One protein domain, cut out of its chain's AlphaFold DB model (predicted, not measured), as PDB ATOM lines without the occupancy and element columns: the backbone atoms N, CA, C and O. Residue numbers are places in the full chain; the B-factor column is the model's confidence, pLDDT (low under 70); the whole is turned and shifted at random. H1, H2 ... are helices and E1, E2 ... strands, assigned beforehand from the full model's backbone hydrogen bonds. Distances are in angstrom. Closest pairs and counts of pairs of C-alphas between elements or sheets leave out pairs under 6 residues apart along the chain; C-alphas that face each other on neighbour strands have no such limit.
ATOM      1  N   ASP A 141      41.777 -30.964 -22.951       90.69
ATOM      2  CA  ASP A 141      42.188 -32.017 -23.885       90.69
ATOM      3  C   ASP A 141      41.807 -33.400 -23.335       90.69
ATOM      4  O   ASP A 141      42.515 -33.979 -22.510       90.69
ATOM      5  N   ILE A 142      40.657 -33.923 -23.770       95.31
ATOM      6  CA  ILE A 142      40.033 -35.100 -23.152       95.31
ATOM      7  C   ILE A 142      39.395 -36.040 -24.177       95.31
ATOM      8  O   ILE A 142      38.775 -35.613 -25.151       95.31
ATOM      9  N   THR A 143      39.478 -37.344 -23.917       97.88
ATOM     10  CA  THR A 143      38.626 -38.343 -24.569       97.88
ATOM     11  C   THR A 143      37.660 -38.960 -23.560       97.88
ATOM     12  O   THR A 143      38.076 -39.633 -22.620       97.88
ATOM     13  N   VAL A 144      36.361 -38.748 -23.758       98.19
ATOM     14  CA  VAL A 144      35.285 -39.318 -22.943       98.19
ATOM     15  C   VAL A 144      34.605 -40.431 -23.731       98.19
ATOM     16  O   VAL A 144      34.077 -40.188 -24.817       98.19
ATOM     17  N   VAL A 145      34.589 -41.650 -23.196       97.56
ATOM     18  CA  VAL A 145      33.935 -42.795 -23.849       97.56
ATOM     19  C   VAL A 145      33.041 -43.554 -22.883       97.56
ATOM     20  O   VAL A 145      33.368 -43.700 -21.710       97.56
ATOM     21  N   ASP A 146      31.917 -44.071 -23.373       96.00
ATOM     22  CA  ASP A 146      31.088 -45.038 -22.641       96.00
ATOM     23  C   ASP A 146      30.679 -44.558 -21.225       96.00
ATOM     24  O   ASP A 146      30.671 -45.321 -20.260       96.00
ATOM     25  N   SER A 147      30.395 -43.258 -21.071       95.44
ATOM     26  CA  SER A 147      30.227 -42.621 -19.755       95.44
ATOM     27  C   SER A 147      28.922 -41.841 -19.625       95.44
ATOM     28  O   SER A 147      28.363 -41.328 -20.598       95.44
ATOM     29  N   LYS A 148      28.448 -41.707 -18.387       93.25
ATOM     30  CA  LYS A 148      27.421 -40.737 -18.010       93.25
ATOM     31  C   LYS A 148      28.085 -39.560 -17.324       93.25
ATOM     32  O   LYS A 148      28.801 -39.731 -16.348       93.25
ATOM     33  N   ILE A 149      27.824 -38.356 -17.793       91.62
ATOM     34  CA  ILE A 149      28.333 -37.148 -17.154       91.62
ATOM     35  C   ILE A 149      27.175 -36.198 -17.028       91.62
ATOM     36  O   ILE A 149      26.639 -35.741 -18.031       91.62
ATOM     37  N   TRP A 150      26.779 -35.857 -15.811       86.31
ATOM     38  CA  TRP A 150      25.658 -34.946 -15.689       86.31
ATOM     39  C   TRP A 150      25.979 -33.591 -16.318       86.31
ATOM     40  O   TRP A 150      25.252 -33.156 -17.217       86.31
ATOM     41  N   ARG A 151      27.077 -32.944 -15.929       85.50
ATOM     42  CA  ARG A 151      27.504 -31.683 -16.556       85.50
ATOM     43  C   ARG A 151      28.886 -31.833 -17.152       85.50
ATOM     44  O   ARG A 151      29.815 -32.138 -16.411       85.50
ATOM     45  N   LEU A 152      29.001 -31.586 -18.452       91.75
ATOM     46  CA  LEU A 152      30.281 -31.551 -19.142       91.75
ATOM     47  C   LEU A 152      30.603 -30.115 -19.551       91.75
ATOM     48  O   LEU A 152      29.850 -29.490 -20.298       91.75
ATOM     49  N   LEU A 153      31.718 -29.598 -19.050       91.56
ATOM     50  CA  LEU A 153      32.275 -28.308 -19.426       91.56
ATOM     51  C   LEU A 153      33.609 -28.545 -20.131       91.56
ATOM     52  O   LEU A 153      34.530 -29.094 -19.541       91.56
ATOM     53  N   ILE A 154      33.706 -28.124 -21.387       90.69
ATOM     54  CA  ILE A 154      34.947 -28.146 -22.150       90.69
ATOM     55  C   ILE A 154      35.567 -26.750 -22.133       90.69
ATOM     56  O   ILE A 154      34.988 -25.803 -22.668       90.69
ATOM     57  N   THR A 155      36.726 -26.613 -21.495       86.69
ATOM     58  CA  THR A 155      37.453 -25.349 -21.314       86.69
ATOM     59  C   THR A 155      38.928 -25.613 -21.014       86.69
ATOM     60  O   THR A 155      39.286 -26.656 -20.479       86.69
ATOM     61  N   ASN A 156      39.795 -24.657 -21.342       71.31
ATOM     62  CA  ASN A 156      41.205 -24.676 -20.939       71.31
ATOM     63  C   ASN A 156      41.757 -23.247 -20.800       71.31
ATOM     64  O   ASN A 156      42.788 -22.899 -21.379       71.31
ATOM     65  N   GLY A 157      41.005 -22.363 -20.135       66.19
ATOM     66  CA  GLY A 157      41.463 -20.997 -19.841       66.19
ATOM     67  C   GLY A 157      41.904 -20.189 -21.074       66.19
ATOM     68  O   GLY A 157      42.883 -19.452 -21.002       66.19
ATOM     69  N   GLY A 158      41.232 -20.370 -22.219       64.12
ATOM     70  CA  GLY A 158      41.539 -19.678 -23.484       64.12
ATOM     71  C   GLY A 158      42.586 -20.354 -24.385       64.12
ATOM     72  O   GLY A 158      42.937 -19.809 -25.433       64.12
ATOM     73  N   LYS A 159      43.102 -21.532 -24.012       73.00
ATOM     74  CA  LYS A 159      43.979 -22.343 -24.873       73.00
ATOM     75  C   LYS A 159      43.170 -23.215 -25.833       73.00
ATOM     76  O   LYS A 159      42.016 -23.543 -25.557       73.00
ATOM     77  N   ARG A 160      43.822 -23.629 -26.930       78.31
ATOM     78  CA  ARG A 160      43.258 -24.607 -27.868       78.31
ATOM     79  C   ARG A 160      42.940 -25.899 -27.119       78.31
ATOM     80  O   ARG A 160      43.779 -26.351 -26.345       78.31
ATOM     81  N   VAL A 161      41.776 -26.477 -27.398       85.81
ATOM     82  CA  VAL A 161      41.367 -27.780 -26.860       85.81
ATOM     83  C   VAL A 161      40.983 -28.736 -27.974       85.81
ATOM     84  O   VAL A 161      40.413 -28.324 -28.993       85.81
ATOM     85  N   LYS A 162      41.248 -30.017 -27.751       90.19
ATOM     86  CA  LYS A 162      40.729 -31.123 -28.543       90.19
ATOM     87  C   LYS A 162      39.971 -32.082 -27.634       90.19
ATOM     88  O   LYS A 162      40.561 -32.707 -26.758       90.19
ATOM     89  N   ALA A 163      38.670 -32.224 -27.868       93.94
ATOM     90  CA  ALA A 163      37.833 -33.128 -27.090       93.94
ATOM     91  C   ALA A 163      37.103 -34.123 -27.990       93.94
ATOM     92  O   ALA A 163      36.444 -33.733 -28.955       93.94
ATOM     93  N   VAL A 164      37.182 -35.405 -27.641       96.44
ATOM     94  CA  VAL A 164      36.418 -36.482 -28.282       96.44
ATOM     95  C   VAL A 164      35.463 -37.064 -27.257       96.44
ATOM     96  O   VAL A 164      35.884 -37.557 -26.218       96.44
ATOM     97  N   ILE A 165      34.171 -37.024 -27.546       97.38
ATOM     98  CA  ILE A 165      33.123 -37.567 -26.689       97.38
ATOM     99  C   ILE A 165      32.348 -38.588 -27.515       97.38
ATOM    100  O   ILE A 165      31.744 -38.260 -28.539       97.38
ATOM    101  N   PHE A 166      32.382 -39.843 -27.087       97.44
ATOM    102  CA  PHE A 166      31.810 -40.949 -27.838       97.44
ATOM    103  C   PHE A 166      30.934 -41.830 -26.961       97.44
ATOM    104  O   PHE A 166      31.301 -42.136 -25.825       97.44
ATOM    105  N   ASN A 167      29.801 -42.279 -27.503       96.38
ATOM    106  CA  ASN A 167      28.906 -43.216 -26.825       96.38
ATOM    107  C   ASN A 167      28.623 -42.823 -25.371       96.38
ATOM    108  O   ASN A 167      28.742 -43.638 -24.464       96.38
ATOM    109  N   SER A 168      28.356 -41.541 -25.134       95.50
ATOM    110  CA  SER A 168      28.230 -40.994 -23.785       95.50
ATOM    111  C   SER A 168      26.923 -40.235 -23.621       95.50
ATOM    112  O   SER A 168      26.351 -39.716 -24.583       95.50
ATOM    113  N   CYS A 169      26.447 -40.170 -22.386       93.44
ATOM    114  CA  CYS A 169      25.227 -39.463 -22.032       93.44
ATOM    115  C   CYS A 169      25.556 -38.263 -21.165       93.44
ATOM    116  O   CYS A 169      26.304 -38.382 -20.196       93.44
ATOM    117  N   MET A 170      24.938 -37.128 -21.462       91.75
ATOM    118  CA  MET A 170      25.062 -35.944 -20.631       91.75
ATOM    119  C   MET A 170      23.788 -35.129 -20.583       91.75
ATOM    120  O   MET A 170      22.927 -35.245 -21.453       91.75
ATOM    121  N   ARG A 171      23.648 -34.300 -19.549       86.31
ATOM    122  CA  ARG A 171      22.462 -33.449 -19.416       86.31
ATOM    123  C   ARG A 171      22.648 -32.107 -20.091       86.31
ATOM    124  O   ARG A 171      21.702 -31.528 -20.606       86.31
ATOM    125  N   GLY A 172      23.862 -31.591 -20.010       85.19
ATOM    126  CA  GLY A 172      24.218 -30.297 -20.543       85.19
ATOM    127  C   GLY A 172      25.680 -30.287 -20.929       85.19
ATOM    128  O   GLY A 172      26.508 -30.934 -20.278       85.19
ATOM    129  N   LEU A 173      25.954 -29.547 -21.992       89.12
ATOM    130  CA  LEU A 173      27.281 -29.355 -22.539       89.12
ATOM    131  C   LEU A 173      27.581 -27.863 -22.572       89.12
ATOM    132  O   LEU A 173      26.802 -27.070 -23.092       89.12
ATOM    133  N   SER A 174      28.729 -27.490 -22.041       87.81
ATOM    134  CA  SER A 174      29.233 -26.128 -22.085       87.81
ATOM    135  C   SER A 174      30.585 -26.124 -22.779       87.81
ATOM    136  O   SER A 174      31.435 -26.941 -22.449       87.81
ATOM    137  N   ILE A 175      30.800 -25.215 -23.725       86.50
ATOM    138  CA  ILE A 175      32.033 -25.119 -24.512       86.50
ATOM    139  C   ILE A 175      32.580 -23.697 -24.392       86.50
ATOM    140  O   ILE A 175      32.032 -22.768 -24.977       86.50
ATOM    141  N   TYR A 176      33.665 -23.531 -23.640       79.88
ATOM    142  CA  TYR A 176      34.314 -22.254 -23.323       79.88
ATOM    143  C   TYR A 176      35.806 -22.290 -23.685       79.88
ATOM    144  O   TYR A 176      36.662 -21.902 -22.894       79.88
ATOM    145  N   ALA A 177      36.137 -22.775 -24.880       68.38
ATOM    146  CA  ALA A 177      37.519 -22.827 -25.340       68.38
ATOM    147  C   ALA A 177      37.704 -22.113 -26.685       68.38
ATOM    148  O   ALA A 177      37.122 -22.472 -27.715       68.38
ATOM    149  N   ASP A 178      38.552 -21.087 -26.658       65.75
ATOM    150  CA  ASP A 178      39.051 -20.408 -27.844       65.75
ATOM    151  C   ASP A 178      39.913 -21.384 -28.657       65.75
ATOM    152  O   ASP A 178      40.866 -21.958 -28.136       65.75
ATOM    153  N   LYS A 179      39.600 -21.572 -29.946       71.69
ATOM    154  CA  LYS A 179      40.205 -22.608 -30.810       71.69
ATOM    155  C   LYS A 179      39.894 -24.018 -30.311       71.69
ATOM    156  O   LYS A 179      40.731 -24.697 -29.738       71.69
ATOM    157  N   SER A 180      38.679 -24.477 -30.546       78.19
ATOM    158  CA  SER A 180      38.254 -25.819 -30.148       78.19
ATOM    159  C   SER A 180      38.144 -26.743 -31.349       78.19
ATOM    160  O   SER A 180      37.627 -26.320 -32.376       78.19
ATOM    161  N   GLU A 181      38.568 -27.992 -31.209       88.25
ATOM    162  CA  GLU A 181      38.129 -29.108 -32.053       88.25
ATOM    163  C   GLU A 181      37.388 -30.085 -31.146       88.25
ATOM    164  O   GLU A 181      37.990 -30.910 -30.457       88.25
ATOM    165  N   ILE A 182      36.070 -29.923 -31.080       91.62
ATOM    166  CA  ILE A 182      35.222 -30.705 -30.183       91.62
ATOM    167  C   ILE A 182      34.309 -31.578 -31.012       91.62
ATOM    168  O   ILE A 182      33.604 -31.120 -31.911       91.62
ATOM    169  N   MET A 183      34.294 -32.847 -30.660       93.94
ATOM    170  CA  MET A 183      33.593 -33.861 -31.403       93.94
ATOM    171  C   MET A 183      32.745 -34.693 -30.469       93.94
ATOM    172  O   MET A 183      33.229 -35.248 -29.486       93.94
ATOM    173  N   LEU A 184      31.474 -34.802 -30.821       95.75
ATOM    174  CA  LEU A 184      30.498 -35.630 -30.150       95.75
ATOM    175  C   LEU A 184      29.926 -36.597 -31.168       95.75
ATOM    176  O   LEU A 184      29.348 -36.174 -32.171       95.75
ATOM    177  N   ARG A 185      30.079 -37.894 -30.912       95.69
ATOM    178  CA  ARG A 185      29.577 -38.931 -31.809       95.69
ATOM    179  C   ARG A 185      28.862 -40.035 -31.049       95.69
ATOM    180  O   ARG A 185      29.277 -40.407 -29.950       95.69
ATOM    181  N   GLU A 186      27.757 -40.520 -31.613       95.62
ATOM    182  CA  GLU A 186      26.903 -41.552 -31.004       95.62
ATOM    183  C   GLU A 186      26.563 -41.236 -29.540       95.62
ATOM    184  O   GLU A 186      26.577 -42.105 -28.684       95.62
ATOM    185  N   SER A 187      26.331 -39.967 -29.209       96.12
ATOM    186  CA  SER A 187      26.146 -39.523 -27.824       96.12
ATOM    187  C   SER A 187      24.757 -38.932 -27.616       96.12
ATOM    188  O   SER A 187      24.131 -38.433 -28.552       96.12
ATOM    189  N   THR A 188      24.251 -39.000 -26.388       94.94
ATOM    190  CA  THR A 188      22.933 -38.459 -26.039       94.94
ATOM    191  C   THR A 188      23.088 -37.271 -25.101       94.94
ATOM    192  O   THR A 188      23.574 -37.413 -23.981       94.94
ATOM    193  N   ILE A 189      22.638 -36.101 -25.540       92.69
ATOM    194  CA  ILE A 189      22.505 -34.910 -24.702       92.69
ATOM    195  C   ILE A 189      21.019 -34.756 -24.404       92.69
ATOM    196  O   ILE A 189      20.229 -34.534 -25.323       92.69
ATOM    197  N   LEU A 190      20.625 -34.936 -23.146       89.62
ATOM    198  CA  LEU A 190      19.220 -34.945 -22.759       89.62
ATOM    199  C   LEU A 190      18.965 -34.111 -21.511       89.62
ATOM    200  O   LEU A 190      19.433 -34.432 -20.421       89.62
ATOM    201  N   ASN A 191      18.099 -33.115 -21.652       85.75
ATOM    202  CA  ASN A 191      17.465 -32.435 -20.535       85.75
ATOM    203  C   ASN A 191      15.972 -32.288 -20.821       85.75
ATOM    204  O   ASN A 191      15.574 -31.383 -21.550       85.75
ATOM    205  N   SER A 192      15.131 -33.158 -20.257       82.19
ATOM    206  CA  SER A 192      13.690 -33.091 -20.537       82.19
ATOM    207  C   SER A 192      12.918 -32.107 -19.665       82.19
ATOM    208  O   SER A 192      11.730 -31.892 -19.895       82.19
ATOM    209  N   ARG A 193      13.592 -31.483 -18.690       77.81
ATOM    210  CA  ARG A 193      12.968 -30.497 -17.814       77.81
ATOM    211  C   ARG A 193      12.531 -29.275 -18.613       77.81
ATOM    212  O   ARG A 193      13.337 -28.636 -19.286       77.81
ATOM    213  N   GLU A 194      11.270 -28.910 -18.441       77.50
ATOM    214  CA  GLU A 194      10.728 -27.654 -18.946       77.50
ATOM    215  C   GLU A 194      11.012 -26.518 -17.945       77.50
ATOM    216  O   GLU A 194      10.946 -26.736 -16.728       77.50
ATOM    217  N   PRO A 195      11.346 -25.297 -18.403       69.31
ATOM    218  CA  PRO A 195      11.519 -24.160 -17.503       69.31
ATOM    219  C   PRO A 195      10.183 -23.810 -16.846       69.31
ATOM    220  O   PRO A 195       9.185 -23.631 -17.545       69.31
ATOM    221  N   THR A 196      10.175 -23.663 -15.521       67.06
ATOM    222  CA  THR A 196       9.030 -23.143 -14.759       67.06
ATOM    223  C   THR A 196       9.106 -21.615 -14.650       67.06
ATOM    224  O   THR A 196      10.174 -21.032 -14.837       67.06
ATOM    225  N   GLU A 197       8.007 -20.944 -14.296       57.88
ATOM    226  CA  GLU A 197       8.001 -19.485 -14.061       57.88
ATOM    227  C   GLU A 197       8.993 -19.053 -12.967       57.88
ATOM    228  O   GLU A 197       9.675 -18.041 -13.103       57.88
ATOM    229  N   THR A 198       9.165 -19.872 -11.928       55.66
ATOM    230  CA  THR A 198      10.166 -19.682 -10.863       55.66
ATOM    231  C   THR A 198      11.603 -19.742 -11.386       55.66
ATOM    232  O   THR A 198      12.451 -18.982 -10.929       55.66
ATOM    233  N   ALA A 199      11.879 -20.595 -12.380       53.53
ATOM    234  CA  ALA A 199      13.196 -20.665 -13.014       53.53
ATOM    235  C   ALA A 199      13.516 -19.387 -13.815       53.53
ATOM    236  O   ALA A 199      14.675 -18.977 -13.853       53.53
ATOM    237  N   ASN A 200      12.496 -18.710 -14.373       50.12
ATOM    238  CA  ASN A 200      12.671 -17.402 -15.027       50.12
ATOM    239  C   ASN A 200      13.095 -16.324 -14.007       50.12
ATOM    240  O   ASN A 200      13.911 -15.459 -14.321       50.12
ATOM    241  N   ALA A 201      12.568 -16.384 -12.776       46.31
ATOM    242  CA  ALA A 201      12.899 -15.443 -11.703       46.31
ATOM    243  C   ALA A 201      14.305 -15.684 -11.115       46.31
ATOM    244  O   ALA A 201      15.057 -14.730 -10.915       46.31
ATOM    245  N   GLU A 202      14.699 -16.948 -10.903       46.62
ATOM    246  CA  GLU A 202      16.065 -17.304 -10.478       46.62
ATOM    247  C   GLU A 202      17.121 -16.891 -11.511       46.62
ATOM    248  O   GLU A 202      18.220 -16.469 -11.147       46.62
ATOM    249  N   GLN A 203      16.782 -16.984 -12.800       46.75
ATOM    250  CA  GLN A 203      17.640 -16.546 -13.890       46.75
ATOM    251  C   GLN A 203      17.887 -15.032 -13.818       46.75
ATOM    252  O   GLN A 203      19.040 -14.611 -13.756       46.75
ATOM    253  N   PHE A 215      21.397 -23.995 -18.313       51.00
ATOM    254  CA  PHE A 215      20.857 -25.328 -18.667       51.00
ATOM    255  C   PHE A 215      19.334 -25.456 -18.555       51.00
ATOM    256  O   PHE A 215      18.755 -26.422 -19.050       51.00
ATOM    257  N   TYR A 216      18.677 -24.511 -17.887       56.09
ATOM    258  CA  TYR A 216      17.223 -24.409 -17.886       56.09
ATOM    259  C   TYR A 216      16.680 -23.979 -19.256       56.09
ATOM    260  O   TYR A 216      15.610 -24.426 -19.651       56.09
ATOM    261  N   TYR A 217      17.425 -23.172 -20.011       60.66
ATOM    262  CA  TYR A 217      16.988 -22.587 -21.280       60.66
ATOM    263  C   TYR A 217      17.737 -23.132 -22.483       60.66
ATOM    264  O   TYR A 217      17.100 -23.389 -23.495       60.66
ATOM    265  N   ASN A 218      19.045 -23.351 -22.362       71.06
ATOM    266  CA  ASN A 218      19.911 -23.839 -23.425       71.06
ATOM    267  C   ASN A 218      20.682 -25.062 -22.934       71.06
ATOM    268  O   ASN A 218      21.367 -25.024 -21.916       71.06
ATOM    269  N   MET A 219      20.567 -26.166 -23.659       82.56
ATOM    270  CA  MET A 219      21.229 -27.422 -23.312       82.56
ATOM    271  C   MET A 219      22.720 -27.442 -23.684       82.56
ATOM    272  O   MET A 219      23.519 -28.097 -23.009       82.56
ATOM    273  N   VAL A 220      23.077 -26.731 -24.751       84.44
ATOM    274  CA  VAL A 220      24.434 -26.560 -25.266       84.44
ATOM    275  C   VAL A 220      24.779 -25.077 -25.228       84.44
ATOM    276  O   VAL A 220      24.187 -24.280 -25.955       84.44
ATOM    277  N   SER A 221      25.744 -24.707 -24.392       83.94
ATOM    278  CA  SER A 221      26.181 -23.321 -24.221       83.94
ATOM    279  C   SER A 221      27.566 -23.107 -24.807       83.94
ATOM    280  O   SER A 221      28.458 -23.936 -24.633       83.94
ATOM    281  N   PHE A 222      27.758 -21.962 -25.457       81.25
ATOM    282  CA  PHE A 222      29.043 -21.544 -25.999       81.25
ATOM    283  C   PHE A 222      29.524 -20.290 -25.264       81.25
ATOM    284  O   PHE A 222      28.781 -19.321 -25.117       81.25
ATOM    285  N   GLY A 223      30.772 -20.309 -24.802       76.12
ATOM    286  CA  GLY A 223      31.469 -19.143 -24.278       76.12
ATOM    287  C   GLY A 223      31.825 -18.137 -25.368       76.12
ATOM    288  O   GLY A 223      31.439 -18.279 -26.525       76.12
ATOM    289  N   ASN A 224      32.591 -17.106 -25.014       73.19
ATOM    290  CA  ASN A 224      33.158 -16.199 -26.009       73.19
ATOM    291  C   ASN A 224      34.156 -16.974 -26.884       73.19
ATOM    292  O   ASN A 224      35.127 -17.502 -26.354       73.19
ATOM    293  N   ILE A 225      33.897 -17.057 -28.192       72.44
ATOM    294  CA  ILE A 225      34.761 -17.745 -29.160       72.44
ATOM    295  C   ILE A 225      35.433 -16.660 -30.002       72.44
ATOM    296  O   ILE A 225      34.947 -16.230 -31.052       72.44
ATOM    297  N   ALA A 226      36.559 -16.156 -29.503       65.56
ATOM    298  CA  ALA A 226      37.279 -15.041 -30.104       65.56
ATOM    299  C   ALA A 226      38.007 -15.429 -31.403       65.56
ATOM    300  O   ALA A 226      38.337 -14.557 -32.209       65.56
ATOM    301  N   THR A 227      38.252 -16.724 -31.616       75.06
ATOM    302  CA  THR A 227      39.035 -17.284 -32.733       75.06
ATOM    303  C   THR A 227      38.358 -18.520 -33.334       75.06
ATOM    304  O   THR A 227      37.413 -19.041 -32.753       75.06
ATOM    305  N   LYS A 228      38.795 -18.984 -34.518       81.94
ATOM    306  CA  LYS A 228      38.135 -20.097 -35.232       81.94
ATOM    307  C   LYS A 228      38.070 -21.364 -34.363       81.94
ATOM    308  O   LYS A 228      39.116 -21.831 -33.924       81.94
ATOM    309  N   GLY A 229      36.878 -21.928 -34.182       85.19
ATOM    310  CA  GLY A 229      36.650 -23.224 -33.530       85.19
ATOM    311  C   GLY A 229      35.674 -24.090 -34.327       85.19
ATOM    312  O   GLY A 229      34.920 -23.568 -35.146       85.19
ATOM    313  N   GLU A 230      35.698 -25.397 -34.099       89.69
ATOM    314  CA  GLU A 230      34.884 -26.400 -34.781       89.69
ATOM    315  C   GLU A 230      34.232 -27.323 -33.744       89.69
ATOM    316  O   GLU A 230      34.898 -27.879 -32.866       89.69
ATOM    317  N   VAL A 231      32.909 -27.458 -33.833       91.81
ATOM    318  CA  VAL A 231      32.117 -28.366 -33.001       91.81
ATOM    319  C   VAL A 231      31.304 -29.267 -33.917       91.81
ATOM    320  O   VAL A 231      30.527 -28.796 -34.752       91.81
ATOM    321  N   PHE A 232      31.490 -30.571 -33.760       94.31
ATOM    322  CA  PHE A 232      30.908 -31.589 -34.619       94.31
ATOM    323  C   PHE A 232      30.003 -32.517 -33.808       94.31
ATOM    324  O   PHE A 232      30.443 -33.109 -32.825       94.31
ATOM    325  N   PHE A 233      28.746 -32.648 -34.231       96.38
ATOM    326  CA  PHE A 233      27.797 -33.622 -33.695       96.38
ATOM    327  C   PHE A 233      27.443 -34.631 -34.786       96.38
ATOM    328  O   PHE A 233      26.866 -34.246 -35.809       96.38
ATOM    329  N   GLU A 234      27.740 -35.908 -34.557       96.38
ATOM    330  CA  GLU A 234      27.389 -37.002 -35.464       96.38
ATOM    331  C   GLU A 234      26.596 -38.096 -34.762       96.38
ATOM    332  O   GLU A 234      27.007 -38.623 -33.727       96.38
ATOM    333  N   LYS A 235      25.471 -38.497 -35.363       96.19
ATOM    334  CA  LYS A 235      24.614 -39.569 -34.837       96.19
ATOM    335  C   LYS A 235      24.232 -39.349 -33.371       96.19
ATOM    336  O   LYS A 235      24.049 -40.303 -32.618       96.19
ATOM    337  N   CYS A 236      24.120 -38.100 -32.936       97.50
ATOM    338  CA  CYS A 236      23.733 -37.771 -31.575       97.50
ATOM    339  C   CYS A 236      22.209 -37.725 -31.438       97.50
ATOM    340  O   CYS A 236      21.486 -37.428 -32.392       97.50
ATOM    341  N   ILE A 237      21.729 -37.976 -30.221       96.75
ATOM    342  CA  ILE A 237      20.379 -37.591 -29.803       96.75
ATOM    343  C   ILE A 237      20.512 -36.321 -28.966       96.75
ATOM    344  O   ILE A 237      21.208 -36.315 -27.954       96.75
ATOM    345  N   ILE A 238      19.858 -35.246 -29.391       95.12
ATOM    346  CA  ILE A 238      19.877 -33.937 -28.735       95.12
ATOM    347  C   ILE A 238      18.433 -33.624 -28.334       95.12
ATOM    348  O   ILE A 238      17.631 -33.236 -29.179       95.12
ATOM    349  N   TYR A 239      18.091 -33.834 -27.063       92.31
ATOM    350  CA  TYR A 239      16.739 -33.666 -26.527       92.31
ATOM    351  C   TYR A 239      16.687 -32.549 -25.490       92.31
ATOM    352  O   TYR A 239      17.253 -32.686 -24.404       92.31
ATOM    353  N   SER A 240      15.920 -31.498 -25.762       88.56
ATOM    354  CA  SER A 240      15.656 -30.432 -24.797       88.56
ATOM    355  C   SER A 240      14.157 -30.218 -24.578       88.56
ATOM    356  O   SER A 240      13.408 -29.951 -25.513       88.56
ATOM    357  N   GLY A 241      13.716 -30.227 -23.318       85.25
ATOM    358  CA  GLY A 241      12.399 -29.710 -22.912       85.25
ATOM    359  C   GLY A 241      12.285 -28.181 -23.032       85.25
ATOM    360  O   GLY A 241      11.261 -27.597 -22.689       85.25
ATOM    361  N   SER A 242      13.337 -27.510 -23.502       84.19
ATOM    362  CA  SER A 242      13.448 -26.060 -23.616       84.19
ATOM    363  C   SER A 242      14.108 -25.685 -24.950       84.19
ATOM    364  O   SER A 242      13.638 -26.126 -26.002       84.19
ATOM    365  N   GLY A 243      15.159 -24.860 -24.921       86.75
ATOM    366  CA  GLY A 243      16.039 -24.561 -26.043       86.75
ATOM    367  C   GLY A 243      17.273 -25.467 -26.119       86.75
ATOM    368  O   GLY A 243      17.667 -26.092 -25.127       86.75
ATOM    369  N   ILE A 244      17.890 -25.568 -27.299       88.88
ATOM    370  CA  ILE A 244      19.110 -26.375 -27.487       88.88
ATOM    371  C   ILE A 244      20.358 -25.516 -27.385       88.88
ATOM    372  O   ILE A 244      21.128 -25.717 -26.454       88.88
ATOM    373  N   PHE A 245      20.582 -24.605 -28.328       87.94
ATOM    374  CA  PHE A 245      21.845 -23.884 -28.442       87.94
ATOM    375  C   PHE A 245      21.731 -22.476 -27.856       87.94
ATOM    376  O   PHE A 245      20.829 -21.711 -28.201       87.94
ATOM    377  N   GLY A 246      22.688 -22.119 -27.003       81.50
ATOM    378  CA  GLY A 246      22.951 -20.734 -26.631       81.50
ATOM    379  C   GLY A 246      23.655 -19.985 -27.763       81.50
ATOM    380  O   GLY A 246      24.291 -20.587 -28.627       81.50
ATOM    381  N   THR A 247      23.561 -18.658 -27.755       78.06
ATOM    382  CA  THR A 247      24.368 -17.815 -28.650       78.06
ATOM    383  C   THR A 247      25.742 -17.547 -28.040       78.06
ATOM    384  O   THR A 247      25.913 -17.652 -26.827       78.06
ATOM    385  N   CYS A 248      26.725 -17.177 -28.863       75.88
ATOM    386  CA  CYS A 248      28.008 -16.684 -28.372       75.88
ATOM    387  C   CYS A 248      28.462 -15.408 -29.072       75.88
ATOM    388  O   CYS A 248      28.140 -15.130 -30.233       75.88
ATOM    389  N   VAL A 249      29.269 -14.638 -28.342       70.38
ATOM    390  CA  VAL A 249      29.970 -13.470 -28.871       70.38
ATOM    391  C   VAL A 249      30.886 -13.942 -30.004       70.38
ATOM    392  O   VAL A 249      31.690 -14.851 -29.817       70.38
ATOM    393  N   LYS A 250      30.730 -13.334 -31.189       77.19
ATOM    394  CA  LYS A 250      31.424 -13.712 -32.437       77.19
ATOM    395  C   LYS A 250      31.146 -15.149 -32.915       77.19
ATOM    396  O   LYS A 250      32.019 -15.768 -33.518       77.19
ATOM    397  N   GLY A 251      29.918 -15.653 -32.762       80.81
ATOM    398  CA  GLY A 251      29.542 -17.013 -33.185       80.81
ATOM    399  C   GLY A 251      29.886 -17.408 -34.629       80.81
ATOM    400  O   GLY A 251      30.129 -18.577 -34.896       80.81
ATOM    401  N   LYS A 252      30.049 -16.459 -35.562       87.69
ATOM    402  CA  LYS A 252      30.541 -16.734 -36.931       87.69
ATOM    403  C   LYS A 252      31.977 -17.276 -36.991       87.69
ATOM    404  O   LYS A 252      32.396 -17.773 -38.039       87.69
ATOM    405  N   SER A 253      32.736 -17.167 -35.905       85.62
ATOM    406  CA  SER A 253      34.040 -17.812 -35.737       85.62
ATOM    407  C   SER A 253      33.914 -19.306 -35.420       85.62
ATOM    408  O   SER A 253      34.870 -20.047 -35.636       85.62
ATOM    409  N   LEU A 254      32.751 -19.760 -34.950       88.00
ATOM    410  CA  LEU A 254      32.463 -21.163 -34.689       88.00
ATOM    411  C   LEU A 254      31.858 -21.826 -35.930       88.00
ATOM    412  O   LEU A 254      30.839 -21.378 -36.463       88.00
ATOM    413  N   GLU A 255      32.476 -22.918 -36.366       91.62
ATOM    414  CA  GLU A 255      31.875 -23.862 -37.296       91.62
ATOM    415  C   GLU A 255      31.120 -24.946 -36.520       91.62
ATOM    416  O   GLU A 255      31.711 -25.708 -35.760       91.62
ATOM    417  N   LEU A 256      29.807 -25.012 -36.719       92.62
ATOM    418  CA  LEU A 256      28.926 -26.021 -36.150       92.62
ATOM    419  C   LEU A 256      28.530 -27.010 -37.246       92.62
ATOM    420  O   LEU A 256      27.826 -26.653 -38.195       92.62
ATOM    421  N   THR A 257      28.956 -28.260 -37.105       95.06
ATOM    422  CA  THR A 257      28.566 -29.331 -38.024       95.06
ATOM    423  C   THR A 257      27.582 -30.281 -37.356       95.06
ATOM    424  O   THR A 257      27.839 -30.784 -36.265       95.06
ATOM    425  N   LEU A 258      26.466 -30.542 -38.036       97.12
ATOM    426  CA  LEU A 258      25.437 -31.492 -37.617       97.12
ATOM    427  C   LEU A 258      25.298 -32.581 -38.686       97.12
ATOM    428  O   LEU A 258      24.851 -32.305 -39.803       97.12
ATOM    429  N   GLU A 259      25.675 -33.811 -38.349       96.00
ATOM    430  CA  GLU A 259      25.639 -34.978 -39.227       96.00
ATOM    431  C   GLU A 259      24.726 -36.089 -38.681       96.00
ATOM    432  O   GLU A 259      24.979 -36.654 -37.624       96.00
ATOM    433  N   GLU A 260      23.656 -36.422 -39.408       96.56
ATOM    434  CA  GLU A 260      22.795 -37.583 -39.093       96.56
ATOM    435  C   GLU A 260      22.232 -37.603 -37.651       96.56
ATOM    436  O   GLU A 260      22.058 -38.665 -37.062       96.56
ATOM    437  N   ASN A 261      21.935 -36.445 -37.055       98.06
ATOM    438  CA  ASN A 261      21.450 -36.362 -35.671       98.06
ATOM    439  C   ASN A 261      19.928 -36.522 -35.557       98.06
ATOM    440  O   ASN A 261      19.187 -36.220 -36.493       98.06
ATOM    441  N   LEU A 262      19.450 -36.904 -34.371       97.94
ATOM    442  CA  LEU A 262      18.052 -36.757 -33.957       97.94
ATOM    443  C   LEU A 262      17.948 -35.622 -32.942       97.94
ATOM    444  O   LEU A 262      18.570 -35.660 -31.884       97.94
ATOM    445  N   ILE A 263      17.174 -34.600 -33.283       97.44
ATOM    446  CA  ILE A 263      17.127 -33.331 -32.572       97.44
ATOM    447  C   ILE A 263      15.678 -33.040 -32.190       97.44
ATOM    448  O   ILE A 263      14.791 -33.023 -33.044       97.44
ATOM    449  N   PHE A 264      15.450 -32.769 -30.912       94.88
ATOM    450  CA  PHE A 264      14.164 -32.338 -30.392       94.88
ATOM    451  C   PHE A 264      14.332 -31.185 -29.411       94.88
ATOM    452  O   PHE A 264      15.181 -31.216 -28.519       94.88
ATOM    453  N   PHE A 265      13.476 -30.185 -29.569       91.25
ATOM    454  CA  PHE A 265      13.343 -29.062 -28.661       91.25
ATOM    455  C   PHE A 265      11.870 -28.708 -28.520       91.25
ATOM    456  O   PHE A 265      11.129 -28.736 -29.504       91.25
ATOM    457  N   LYS A 266      11.446 -28.341 -27.311       88.56
ATOM    458  CA  LYS A 266      10.064 -27.905 -27.077       88.56
ATOM    459  C   LYS A 266       9.851 -26.422 -27.380       88.56
ATOM    460  O   LYS A 266       8.777 -26.048 -27.838       88.56
ATOM    461  N   LYS A 267      10.853 -25.573 -27.102       86.81
ATOM    462  CA  LYS A 267      10.739 -24.114 -27.273       86.81
ATOM    463  C   LYS A 267      11.422 -23.624 -28.541       86.81
ATOM    464  O   LYS A 267      10.762 -23.085 -29.420       86.81
ATOM    465  N   ALA A 268      12.739 -23.792 -28.629       87.50
ATOM    466  CA  ALA A 268      13.508 -23.249 -29.740       87.50
ATOM    467  C   ALA A 268      14.794 -24.036 -29.994       87.50
ATOM    468  O   ALA A 268      15.354 -24.677 -29.113       87.50
ATOM    469  N   LEU A 269      15.317 -23.930 -31.202       87.81
ATOM    470  CA  LEU A 269      16.670 -24.358 -31.507       87.81
ATOM    471  C   LEU A 269      17.695 -23.349 -30.958       87.81
ATOM    472  O   LEU A 269      18.675 -23.767 -30.344       87.81
ATOM    473  N   ILE A 270      17.424 -22.046 -31.118       84.94
ATOM    474  CA  ILE A 270      18.135 -20.909 -30.501       84.94
ATOM    475  C   ILE A 270      17.107 -19.878 -30.017       84.94
ATOM    476  O   ILE A 270      16.127 -19.600 -30.710       84.94
ATOM    477  N   SER A 271      17.372 -19.260 -28.863       75.62
ATOM    478  CA  SER A 271      16.663 -18.067 -28.384       75.62
ATOM    479  C   SER A 271      17.650 -16.920 -28.158       75.62
ATOM    480  O   SER A 271      18.675 -17.103 -27.503       75.62
ATOM    481  N   THR A 272      17.349 -15.732 -28.688       68.94
ATOM    482  CA  THR A 272      18.208 -14.533 -28.569       68.94
ATOM    483  C   THR A 272      17.741 -13.548 -27.493       68.94
ATOM    484  O   THR A 272      18.220 -12.418 -27.446       68.94
ATOM    485  N   GLY A 273      16.792 -13.946 -26.642       61.03
ATOM    486  CA  GLY A 273      16.091 -13.026 -25.740       61.03
ATOM    487  C   GLY A 273      15.020 -12.183 -26.457       61.03
ATOM    488  O   GLY A 273      15.055 -12.039 -27.679       61.03
ATOM    489  N   LYS A 274      14.042 -11.699 -25.668       51.47
ATOM    490  CA  LYS A 274      12.810 -10.968 -26.054       51.47
ATOM    491  C   LYS A 274      12.249 -11.379 -27.431       51.47
ATOM    492  O   LYS A 274      12.418 -10.700 -28.438       51.47
ATOM    493  N   ASP A 275      11.574 -12.529 -27.413       57.66
ATOM    494  CA  ASP A 275      10.555 -12.987 -28.375       57.66
ATOM    495  C   ASP A 275      11.004 -13.549 -29.731       57.66
ATOM    496  O   ASP A 275      10.171 -14.082 -30.464       57.66
ATOM    497  N   LYS A 276      12.300 -13.541 -30.067       72.50
ATOM    498  CA  LYS A 276      12.785 -14.222 -31.283       72.50
ATOM    499  C   LYS A 276      13.265 -15.640 -30.988       72.50
ATOM    500  O   LYS A 276      14.287 -15.848 -30.334       72.50
ATOM    501  N   MET A 277      12.508 -16.606 -31.504       84.44
ATOM    502  CA  MET A 277      12.819 -18.032 -31.460       84.44
ATOM    503  C   MET A 277      13.131 -18.534 -32.865       84.44
ATOM    504  O   MET A 277      12.376 -18.282 -33.801       84.44
ATOM    505  N   PHE A 278      14.227 -19.271 -32.987       88.62
ATOM    506  CA  PHE A 278      14.643 -19.919 -34.226       88.62
ATOM    507  C   PHE A 278      14.422 -21.414 -34.067       88.62
ATOM    508  O   PHE A 278      14.774 -21.974 -33.028       88.62
ATOM    509  N   VAL A 279      13.816 -22.059 -35.056       91.62
ATOM    510  CA  VAL A 279      13.345 -23.455 -34.967       91.62
ATOM    511  C   VAL A 279      13.813 -24.309 -36.146       91.62
ATOM    512  O   VAL A 279      13.745 -25.535 -36.090       91.62
ATOM    513  N   ALA A 280      14.332 -23.706 -37.214       93.44
ATOM    514  CA  ALA A 280      14.863 -24.448 -38.349       93.44
ATOM    515  C   ALA A 280      16.393 -24.556 -38.281       93.44
ATOM    516  O   ALA A 280      17.091 -23.582 -38.018       93.44
ATOM    517  N   LEU A 281      16.947 -25.723 -38.632       93.38
ATOM    518  CA  LEU A 281      18.406 -25.936 -38.655       93.38
ATOM    519  C   LEU A 281      19.151 -24.939 -39.555       93.38
ATOM    520  O   LEU A 281      20.282 -24.576 -39.258       93.38
ATOM    521  N   LYS A 282      18.518 -24.473 -40.639       92.56
ATOM    522  CA  LYS A 282      19.097 -23.457 -41.533       92.56
ATOM    523  C   LYS A 282      19.295 -22.097 -40.850       92.56
ATOM    524  O   LYS A 282      20.216 -21.376 -41.211       92.56
ATOM    525  N   GLU A 283      18.469 -21.768 -39.854       91.25
ATOM    526  CA  GLU A 283      18.512 -20.493 -39.122       91.25
ATOM    527  C   GLU A 283      19.687 -20.429 -38.140       91.25
ATOM    528  O   GLU A 283      20.138 -19.348 -37.777       91.25
ATOM    529  N   LEU A 284      20.280 -21.575 -37.782       91.38
ATOM    530  CA  LEU A 284      21.570 -21.608 -37.079       91.38
ATOM    531  C   LEU A 284      22.650 -20.831 -37.847       91.38
ATOM    532  O   LEU A 284      23.585 -20.300 -37.244       91.38
ATOM    533  N   GLY A 285      22.513 -20.766 -39.177       91.31
ATOM    534  CA  GLY A 285      23.400 -20.037 -40.068       91.31
ATOM    535  C   GLY A 285      23.462 -18.544 -39.775       91.31
ATOM    536  O   GLY A 285      24.446 -17.929 -40.163       91.31
ATOM    537  N   ASP A 286      22.499 -17.964 -39.051       89.31
ATOM    538  CA  ASP A 286      22.520 -16.557 -38.630       89.31
ATOM    539  C   ASP A 286      23.504 -16.311 -37.480       89.31
ATOM    540  O   ASP A 286      24.077 -15.226 -37.379       89.31
ATOM    541  N   PHE A 287      23.807 -17.346 -36.696       87.56
ATOM    542  CA  PHE A 287      24.636 -17.269 -35.490       87.56
ATOM    543  C   PHE A 287      26.018 -17.884 -35.687       87.56
ATOM    544  O   PHE A 287      27.006 -17.343 -35.196       87.56
ATOM    545  N   PHE A 288      26.093 -18.971 -36.454       90.94
ATOM    546  CA  PHE A 288      27.296 -19.779 -36.638       90.94
ATOM    547  C   PHE A 288      27.631 -19.962 -38.119       90.94
ATOM    548  O   PHE A 288      26.821 -19.672 -39.003       90.94
ATOM    549  N   LYS A 289      28.822 -20.487 -38.413       92.38
ATOM    550  CA  LYS A 289      29.073 -21.142 -39.704       92.38
ATOM    551  C   LYS A 289      28.541 -22.563 -39.611       92.38
ATOM    552  O   LYS A 289      29.048 -23.345 -38.820       92.38
ATOM    553  N   VAL A 290      27.514 -22.903 -40.381       94.62
ATOM    554  CA  VAL A 290      26.807 -24.181 -40.210       94.62
ATOM    555  C   VAL A 290      27.066 -25.113 -41.380       94.62
ATOM    556  O   VAL A 290      26.940 -24.715 -42.537       94.62
ATOM    557  N   ARG A 291      27.376 -26.372 -41.074       94.69
ATOM    558  CA  ARG A 291      27.416 -27.467 -42.047       94.69
ATOM    559  C   ARG A 291      26.396 -28.526 -41.648       94.69
ATOM    560  O   ARG A 291      26.537 -29.182 -40.622       94.69
ATOM    561  N   LEU A 292      25.363 -28.699 -42.466       95.50
ATOM    562  CA  LEU A 292      24.378 -29.764 -42.289       95.50
ATOM    563  C   LEU A 292      24.745 -30.918 -43.221       95.50
ATOM    564  O   LEU A 292      24.858 -30.723 -44.431       95.50
ATOM    565  N   LYS A 293      24.951 -32.107 -42.661       93.19
ATOM    566  CA  LYS A 293      25.341 -33.314 -43.394       93.19
ATOM    567  C   LYS A 293      24.373 -34.459 -43.109       93.19
ATOM    568  O   LYS A 293      23.837 -34.581 -42.008       93.19
ATOM    569  N   GLY A 294      24.158 -35.310 -44.110       90.19
ATOM    570  CA  GLY A 294      23.237 -36.439 -43.999       90.19
ATOM    571  C   GLY A 294      21.809 -36.015 -43.632       90.19
ATOM    572  O   GLY A 294      21.383 -34.887 -43.887       90.19
ATOM    573  N   ASN A 295      21.055 -36.938 -43.036       93.50
ATOM    574  CA  ASN A 295      19.659 -36.711 -42.661       93.50
ATOM    575  C   ASN A 295      19.539 -36.386 -41.163       93.50
ATOM    576  O   ASN A 295      19.402 -37.296 -40.347       93.50
ATOM    577  N   ASN A 296      19.592 -35.096 -40.817       96.88
ATOM    578  CA  ASN A 296      19.267 -34.625 -39.469       96.88
ATOM    579  C   ASN A 296      17.742 -34.606 -39.281       96.88
ATOM    580  O   ASN A 296      17.021 -33.960 -40.042       96.88
ATOM    581  N   ILE A 297      17.252 -35.296 -38.257       97.44
ATOM    582  CA  ILE A 297      15.831 -35.502 -37.990       97.44
ATOM    583  C   ILE A 297      15.385 -34.543 -36.884       97.44
ATOM    584  O   ILE A 297      15.846 -34.656 -35.754       97.44
ATOM    585  N   LEU A 298      14.458 -33.632 -37.189       96.94
ATOM    586  CA  LEU A 298      13.832 -32.736 -36.209       96.94
ATOM    587  C   LEU A 298      12.491 -33.318 -35.742       96.94
ATOM    588  O   LEU A 298      11.441 -32.953 -36.272       96.94
ATOM    589  N   LYS A 299      12.525 -34.286 -34.821       96.56
ATOM    590  CA  LYS A 299      11.331 -34.950 -34.268       96.56
ATOM    591  C   LYS A 299      11.585 -35.431 -32.846       96.56
ATOM    592  O   LYS A 299      12.718 -35.739 -32.491       96.56
ATOM    593  N   GLU A 300      10.516 -35.540 -32.065       95.19
ATOM    594  CA  GLU A 300      10.577 -36.081 -30.710       95.19
ATOM    595  C   GLU A 300      10.977 -37.568 -30.727       95.19
ATOM    596  O   GLU A 300      10.311 -38.365 -31.397       95.19
ATOM    597  N   PRO A 301      12.061 -37.968 -30.037       93.69
ATOM    598  CA  PRO A 301      12.379 -39.375 -29.841       93.69
ATOM    599  C   PRO A 301      11.361 -40.038 -28.916       93.69
ATOM    600  O   PRO A 301      11.004 -39.506 -27.867       93.69
ATOM    601  N   VAL A 302      10.991 -41.267 -29.254       93.50
ATOM    602  CA  VAL A 302      10.234 -42.152 -28.373       93.50
ATOM    603  C   VAL A 302      11.221 -43.099 -27.696       93.50
ATOM    604  O   VAL A 302      11.862 -43.930 -28.343       93.50
ATOM    605  N   PHE A 303      11.405 -42.938 -26.388       91.31
ATOM    606  CA  PHE A 303      12.280 -43.794 -25.588       91.31
ATOM    607  C   PHE A 303      11.510 -44.984 -25.018       91.31
ATOM    608  O   PHE A 303      10.322 -44.881 -24.719       91.31
ATOM    609  N   LYS A 304      12.197 -46.116 -24.819       89.56
ATOM    610  CA  LYS A 304      11.612 -47.316 -24.194       89.56
ATOM    611  C   LYS A 304      11.070 -47.040 -22.795       89.56
ATOM    612  O   LYS A 304      10.095 -47.658 -22.384       89.56
ATOM    613  N   LYS A 305      11.714 -46.128 -22.063       86.56
ATOM    614  CA  LYS A 305      11.244 -45.636 -20.772       86.56
ATOM    615  C   LYS A 305      10.804 -44.185 -20.923       86.56
ATOM    616  O   LYS A 305      11.540 -43.377 -21.485       86.56
ATOM    617  N   ALA A 306       9.621 -43.868 -20.406       83.00
ATOM    618  CA  ALA A 306       9.101 -42.508 -20.422       83.00
ATOM    619  C   ALA A 306      10.033 -41.547 -19.666       83.00
ATOM    620  O   ALA A 306      10.576 -41.883 -18.611       83.00
ATOM    621  N   LEU A 307      10.192 -40.340 -20.207       82.44
ATOM    622  CA  LEU A 307      10.966 -39.281 -19.574       82.44
ATOM    623  C   LEU A 307      10.140 -38.615 -18.461       82.44
ATOM    624  O   LEU A 307       9.052 -38.106 -18.704       82.44
ATOM    625  N   ASP A 308      10.683 -38.548 -17.249       78.38
ATOM    626  CA  ASP A 308      10.184 -37.673 -16.172       78.38
ATOM    627  C   ASP A 308      10.510 -36.169 -16.377       78.38
ATOM    628  O   ASP A 308      11.511 -35.657 -15.870       78.38
ATOM    629  N   THR A 309       9.660 -35.440 -17.095       72.38
ATOM    630  CA  THR A 309       9.853 -34.008 -17.418       72.38
ATOM    631  C   THR A 309       9.860 -33.060 -16.212       72.38
ATOM    632  O   THR A 309      10.133 -31.866 -16.366       72.38
ATOM    633  N   LYS A 310       9.589 -33.562 -15.000       68.75
ATOM    634  CA  LYS A 310       9.587 -32.779 -13.756       68.75
ATOM    635  C   LYS A 310      10.869 -32.967 -12.946       68.75
ATOM    636  O   LYS A 310      11.234 -32.077 -12.175       68.75
ATOM    637  N   SER A 311      11.573 -34.084 -13.119       64.62
ATOM    638  CA  SER A 311      12.786 -34.372 -12.357       64.62
ATOM    639  C   SER A 311      14.030 -33.699 -12.938       64.62
ATOM    640  O   SER A 311      14.341 -33.762 -14.124       64.62
ATOM    641  N   TYR A 312      14.812 -33.085 -12.051       58.47
ATOM    642  CA  TYR A 312      16.135 -32.542 -12.371       58.47
ATOM    643  C   TYR A 312      17.227 -33.633 -12.455       58.47
ATOM    644  O   TYR A 312      18.346 -33.344 -12.894       58.47
ATOM    645  N   TRP A 313      16.894 -34.866 -12.043       58.28
ATOM    646  CA  TRP A 313      17.786 -36.008 -11.790       58.28
ATOM    647  C   TRP A 313      17.534 -37.175 -12.763       58.28
ATOM    648  O   TRP A 313      17.711 -38.340 -12.436       58.28
ATOM    649  N   GLN A 314      17.086 -36.899 -13.983       57.41
ATOM    650  CA  GLN A 314      16.671 -37.946 -14.924       57.41
ATOM    651  C   GLN A 314      17.784 -38.828 -15.501       57.41
ATOM    652  O   GLN A 314      17.511 -39.938 -15.953       57.41
ATOM    653  N   LEU A 315      19.042 -38.372 -15.501       59.78
ATOM    654  CA  LEU A 315      20.153 -39.200 -15.994       59.78
ATOM    655  C   LEU A 315      20.367 -40.481 -15.166       59.78
ATOM    656  O   LEU A 315      20.972 -41.438 -15.653       59.78
ATOM    657  N   TYR A 316      19.833 -40.509 -13.945       53.25
ATOM    658  CA  TYR A 316      19.942 -41.617 -13.002       53.25
ATOM    659  C   TYR A 316      19.018 -42.785 -13.333       53.25
ATOM    660  O   TYR A 316      19.319 -43.912 -12.965       53.25
ATOM    661  N   THR A 317      17.893 -42.529 -14.005       54.09
ATOM    662  CA  THR A 317      16.801 -43.506 -14.117       54.09
ATOM    663  C   THR A 317      16.404 -43.830 -15.550       54.09
ATOM    664  O   THR A 317      15.573 -44.717 -15.748       54.09
ATOM    665  N   ASN A 318      16.942 -43.131 -16.551       64.31
ATOM    666  CA  ASN A 318      16.441 -43.239 -17.916       64.31
ATOM    667  C   ASN A 318      17.248 -44.218 -18.766       64.31
ATOM    668  O   ASN A 318      18.423 -43.999 -19.072       64.31
ATOM    669  N   ASN A 319      16.544 -45.235 -19.256       66.44
ATOM    670  CA  ASN A 319      16.963 -45.985 -20.421       66.44
ATOM    671  C   ASN A 319      16.766 -45.098 -21.661       66.44
ATOM    672  O   ASN A 319      15.649 -44.932 -22.149       66.44
ATOM    673  N   LEU A 320      17.859 -44.524 -22.165       82.81
ATOM    674  CA  LEU A 320      17.886 -43.657 -23.352       82.81
ATOM    675  C   LEU A 320      17.842 -44.446 -24.675       82.81
ATOM    676  O   LEU A 320      18.193 -43.924 -25.731       82.81
ATOM    677  N   THR A 321      17.402 -45.705 -24.631       88.88
ATOM    678  CA  THR A 321      17.181 -46.531 -25.821       88.88
ATOM    679  C   THR A 321      15.879 -46.139 -26.505       88.88
ATOM    680  O   THR A 321      14.825 -46.078 -25.870       88.88
ATOM    681  N   LEU A 322      15.937 -45.939 -27.819       91.75
ATOM    682  CA  LEU A 322      14.766 -45.671 -28.649       91.75
ATOM    683  C   LEU A 322      13.862 -46.911 -28.788       91.75
ATOM    684  O   LEU A 322      14.348 -48.046 -28.843       91.75
ATOM    685  N   THR A 323      12.549 -46.697 -28.870       93.12
ATOM    686  CA  THR A 323      11.597 -47.714 -29.351       93.12
ATOM    687  C   THR A 323      11.745 -47.910 -30.859       93.12
ATOM    688  O   THR A 323      12.290 -47.050 -31.549       93.12
ATOM    689  N   ASP A 324      11.236 -49.022 -31.381       95.12
ATOM    690  CA  ASP A 324      11.192 -49.318 -32.821       95.12
ATOM    691  C   ASP A 324      10.366 -48.309 -33.637       95.12
ATOM    692  O   ASP A 324      10.686 -48.019 -34.788       95.12
ATOM    693  N   THR A 325       9.347 -47.717 -33.015       95.19
ATOM    694  CA  THR A 325       8.510 -46.646 -33.573       95.19
ATOM    695  C   THR A 325       9.159 -45.263 -33.545       95.19
ATOM    696  O   THR A 325       8.652 -44.326 -34.164       95.19
ATOM    697  N   SER A 326      10.268 -45.105 -32.823       96.31
ATOM    698  CA  SER A 326      10.933 -43.818 -32.657       96.31
ATOM    699  C   SER A 326      11.579 -43.337 -33.962       96.31
ATOM    700  O   SER A 326      12.189 -44.134 -34.689       96.31
ATOM    701  N   PRO A 327      11.534 -42.028 -34.275       96.25
ATOM    702  CA  PRO A 327      12.296 -41.490 -35.393       96.25
ATOM    703  C   PRO A 327      13.789 -41.809 -35.244       96.25
ATOM    704  O   PRO A 327      14.396 -41.573 -34.208       96.25
ATOM    705  N   GLY A 328      14.400 -42.334 -36.308       92.44
ATOM    706  CA  GLY A 328      15.829 -42.653 -36.306       92.44
ATOM    707  C   GLY A 328      16.208 -43.952 -35.583       92.44
ATOM    708  O   GLY A 328      17.401 -44.254 -35.496       92.44
ATOM    709  N   TYR A 329      15.235 -44.753 -35.131       93.69
ATOM    710  CA  TYR A 329      15.494 -46.116 -34.666       93.69
ATOM    711  C   TYR A 329      16.287 -46.931 -35.703       93.69
ATOM    712  O   TYR A 329      16.124 -46.766 -36.914       93.69
ATOM    713  N   GLY A 330      17.196 -47.784 -35.226       89.75
ATOM    714  CA  GLY A 330      18.051 -48.623 -36.070       89.75
ATOM    715  C   GLY A 330      19.183 -47.889 -36.804       89.75
ATOM    716  O   GLY A 330      20.025 -48.548 -37.406       89.75
ATOM    717  N   LYS A 331      19.269 -46.552 -36.726       92.00
ATOM    718  CA  LYS A 331      20.326 -45.760 -37.389       92.00
ATOM    719  C   LYS A 331      21.593 -45.560 -36.548       92.00
ATOM    720  O   LYS A 331      22.453 -44.769 -36.915       92.00
ATOM    721  N   GLY A 332      21.705 -46.251 -35.412       91.25
ATOM    722  CA  GLY A 332      22.853 -46.116 -34.509       91.25
ATOM    723  C   GLY A 332      22.934 -44.757 -33.806       91.25
ATOM    724  O   GLY A 332      24.026 -44.322 -33.465       91.25
ATOM    725  N   LEU A 333      21.796 -44.083 -33.603       94.12
ATOM    726  CA  LEU A 333      21.752 -42.769 -32.962       94.12
ATOM    727  C   LEU A 333      21.877 -42.862 -31.442       94.12
ATOM    728  O   LEU A 333      21.350 -43.791 -30.823       94.12
ATOM    729  N   GLY A 334      22.516 -41.843 -30.873       94.38
ATOM    730  CA  GLY A 334      22.700 -41.656 -29.444       94.38
ATOM    731  C   GLY A 334      23.592 -42.712 -28.809       94.38
ATOM    732  O   GLY A 334      24.078 -43.640 -29.466       94.38
ATOM    733  N   ALA A 335      23.776 -42.561 -27.502       94.06
ATOM    734  CA  ALA A 335      24.505 -43.534 -26.713       94.06
ATOM    735  C   ALA A 335      23.785 -44.887 -26.735       94.06
ATOM    736  O   ALA A 335      22.571 -44.994 -26.543       94.06
ATOM    737  N   ASN A 336      24.555 -45.938 -26.968       93.44
ATOM    738  CA  ASN A 336      24.114 -47.313 -26.916       93.44
ATOM    739  C   ASN A 336      24.022 -47.770 -25.463       93.44
ATOM    740  O   ASN A 336      25.020 -48.147 -24.855       93.44
ATOM    741  N   MET A 337      22.818 -47.724 -24.908       90.75
ATOM    742  CA  MET A 337      22.578 -48.085 -23.516       90.75
ATOM    743  C   MET A 337      22.582 -49.608 -23.336       90.75
ATOM    744  O   MET A 337      21.901 -50.334 -24.058       90.75
ATOM    745  N   GLY A 338      23.346 -50.087 -22.361       88.25
ATOM    746  CA  GLY A 338      23.393 -51.472 -21.918       88.25
ATOM    747  C   GLY A 338      22.588 -51.707 -20.642       88.25
ATOM    748  O   GLY A 338      21.716 -50.924 -20.261       88.25
ATOM    749  N   ALA A 339      22.897 -52.817 -19.970       81.06
ATOM    750  CA  ALA A 339      22.339 -53.112 -18.656       81.06
ATOM    751  C   ALA A 339      22.687 -52.003 -17.646       81.06
ATOM    752  O   ALA A 339      23.706 -51.324 -17.779       81.06
ATOM    753  N   LYS A 340      21.834 -51.840 -16.626       80.94
ATOM    754  CA  LYS A 340      21.979 -50.812 -15.575       80.94
ATOM    755  C   LYS A 340      21.995 -49.370 -16.107       80.94
ATOM    756  O   LYS A 340      22.538 -48.465 -15.481       80.94
ATOM    757  N   ASP A 341      21.404 -49.166 -17.284       84.12
ATOM    758  CA  ASP A 341      21.333 -47.885 -17.974       84.12
ATOM    759  C   ASP A 341      22.704 -47.233 -18.212       84.12
ATOM    760  O   ASP A 341      22.762 -46.016 -18.284       84.12
ATOM    761  N   MET A 342      23.810 -47.968 -18.358       89.94
ATOM    762  CA  MET A 342      25.104 -47.378 -18.747       89.94
ATOM    763  C   MET A 342      25.345 -47.459 -20.248       89.94
ATOM    764  O   MET A 342      24.957 -48.453 -20.856       89.94
TER     765      MET A 342
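Overview. This is residues 141 to 203 and 215 to 342 of the 355 residues of an uncharacterized protein of Lentisphaerae bacterium GWF2_44_16 (UniProt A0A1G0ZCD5). What shape does the backbone make? The chain winds in stacked turns, a solenoid with two sheets partly face to face: one wall is E1 E3 E5 E8 E11 E14, and opposite it is a twisted sheet in which E2 and E4 bend, while later turns have two short strands each, E6 and E7, E9 and E10, E12 and E13. H2 lies over E14 at one end of the stack, H1 is away from both sheets, and residues 294 to 342, with no named element, run along one side of the stack. What is it made of, and how large is it? The printed part has 191 residues, with 14 named strands and two named helices in the order E1 to E6, H1, E7 to E13, H2, E14; the class is mostly strand, though under half of the residues, 86, are in named elements. The six-strand sheet has the order E1 E3 E5 E8 E11 E14, all parallel, and the neighbour pairs of the branched eight-strand sheet are parallel too. The whole is compact, with a radius of gyration of the C-alphas of 15.6 A and spans of 41 by 37 by 29 A.

Arrangement. How is the eight-strand sheet built? E2, residues 148 to 155, lies on one side of E4, residues 169 to 176, and E6, residues 188 to 191, and E7, residues 218 to 222, lie on the other side. E6 neighbours E9, residues 237 to 240, and E9 neighbours E12, residues 262 to 265; E7 neighbours E10, residues 243 to 245, and E10 neighbours E13, residues 268 to 271. E2 bends by 69 degrees at residue 151 and E4 by 66 degrees at residue 172. Which of its N and O atoms are within hydrogen-bond range? Among them are N 149 and O 169, 2.8 A, N 170 and O 188, 2.9 A, N 175 and O 221, 2.8 A, and N 189 and O 237, 2.8 A. Further on are N 238 and O 262, 2.8 A, N 220 and O 244, 2.8 A, and N 245 and O 269, 2.9 A. How does the second sheet stand to it? E1, residues 142 to 145, E3, 161 to 166, E5, 180 to 185, E8, 229 to 234, E11, 254 to 259, and E14, 289 to 293, run strand beside strand, with N 144 and O 164 at 2.8 A, N 165 and O 183 at 2.8 A, N 230 and O 180 at 2.7 A, N 255 and O 229 at 2.8 A, and N 256 and O 289 at 2.8 A. The two sheets form a sandwich, two sheets face to face, 9.8 A centre to centre where they face each other, the strands of the one at 19 degrees to those of the other. Where are the helices? H2, residues 281 to 286, is on the six-strand sheet at a height of 8.3 A over the sheet, over E14 and along the strands at 7 degrees on the local plane, which only just has enough C-alphas to be fitted, 6; the closest C-alphas of H2 and E14 are those of Leu 284 and Val 290, 6.6 A, and H2 only grazes the other sheet with its residues 281 to 284. H1, residues 197 to 203, is not on either sheet. In H1 every O i to N i+4 pair is within hydrogen-bond range; in H2 0 of 2 are, beside 3 of 3 O i to N i+3 pairs.

Along the chain. Where do the first and last strands lie? E1 begins at C-alpha 142, (40.033, -35.100, -23.152), and E14 ends at C-alpha 293, (25.341, -33.314, -43.394). Which elements are longest? E4 measures 19.5 A from first to last C-alpha, E2 18.7 A, E8 16.7 A, E3 16.3 A, E11 16.1 A and E5 15.8 A.

Size, cuts and confidence. How far does it reach, and where is it cut? The two C-alphas farthest apart are those of Gly 157 and Thr 325, 44.0 A. Residues 204 to 214 are not printed, and C-alphas 203 and 215 are 10.5 A apart across the cut. Are there long links or weak places? Of the links printed whole, none is long. The mean pLDDT of the printed part is 84.2, and 31 residues are under 70, among them 195 to 203 and 310 to 319.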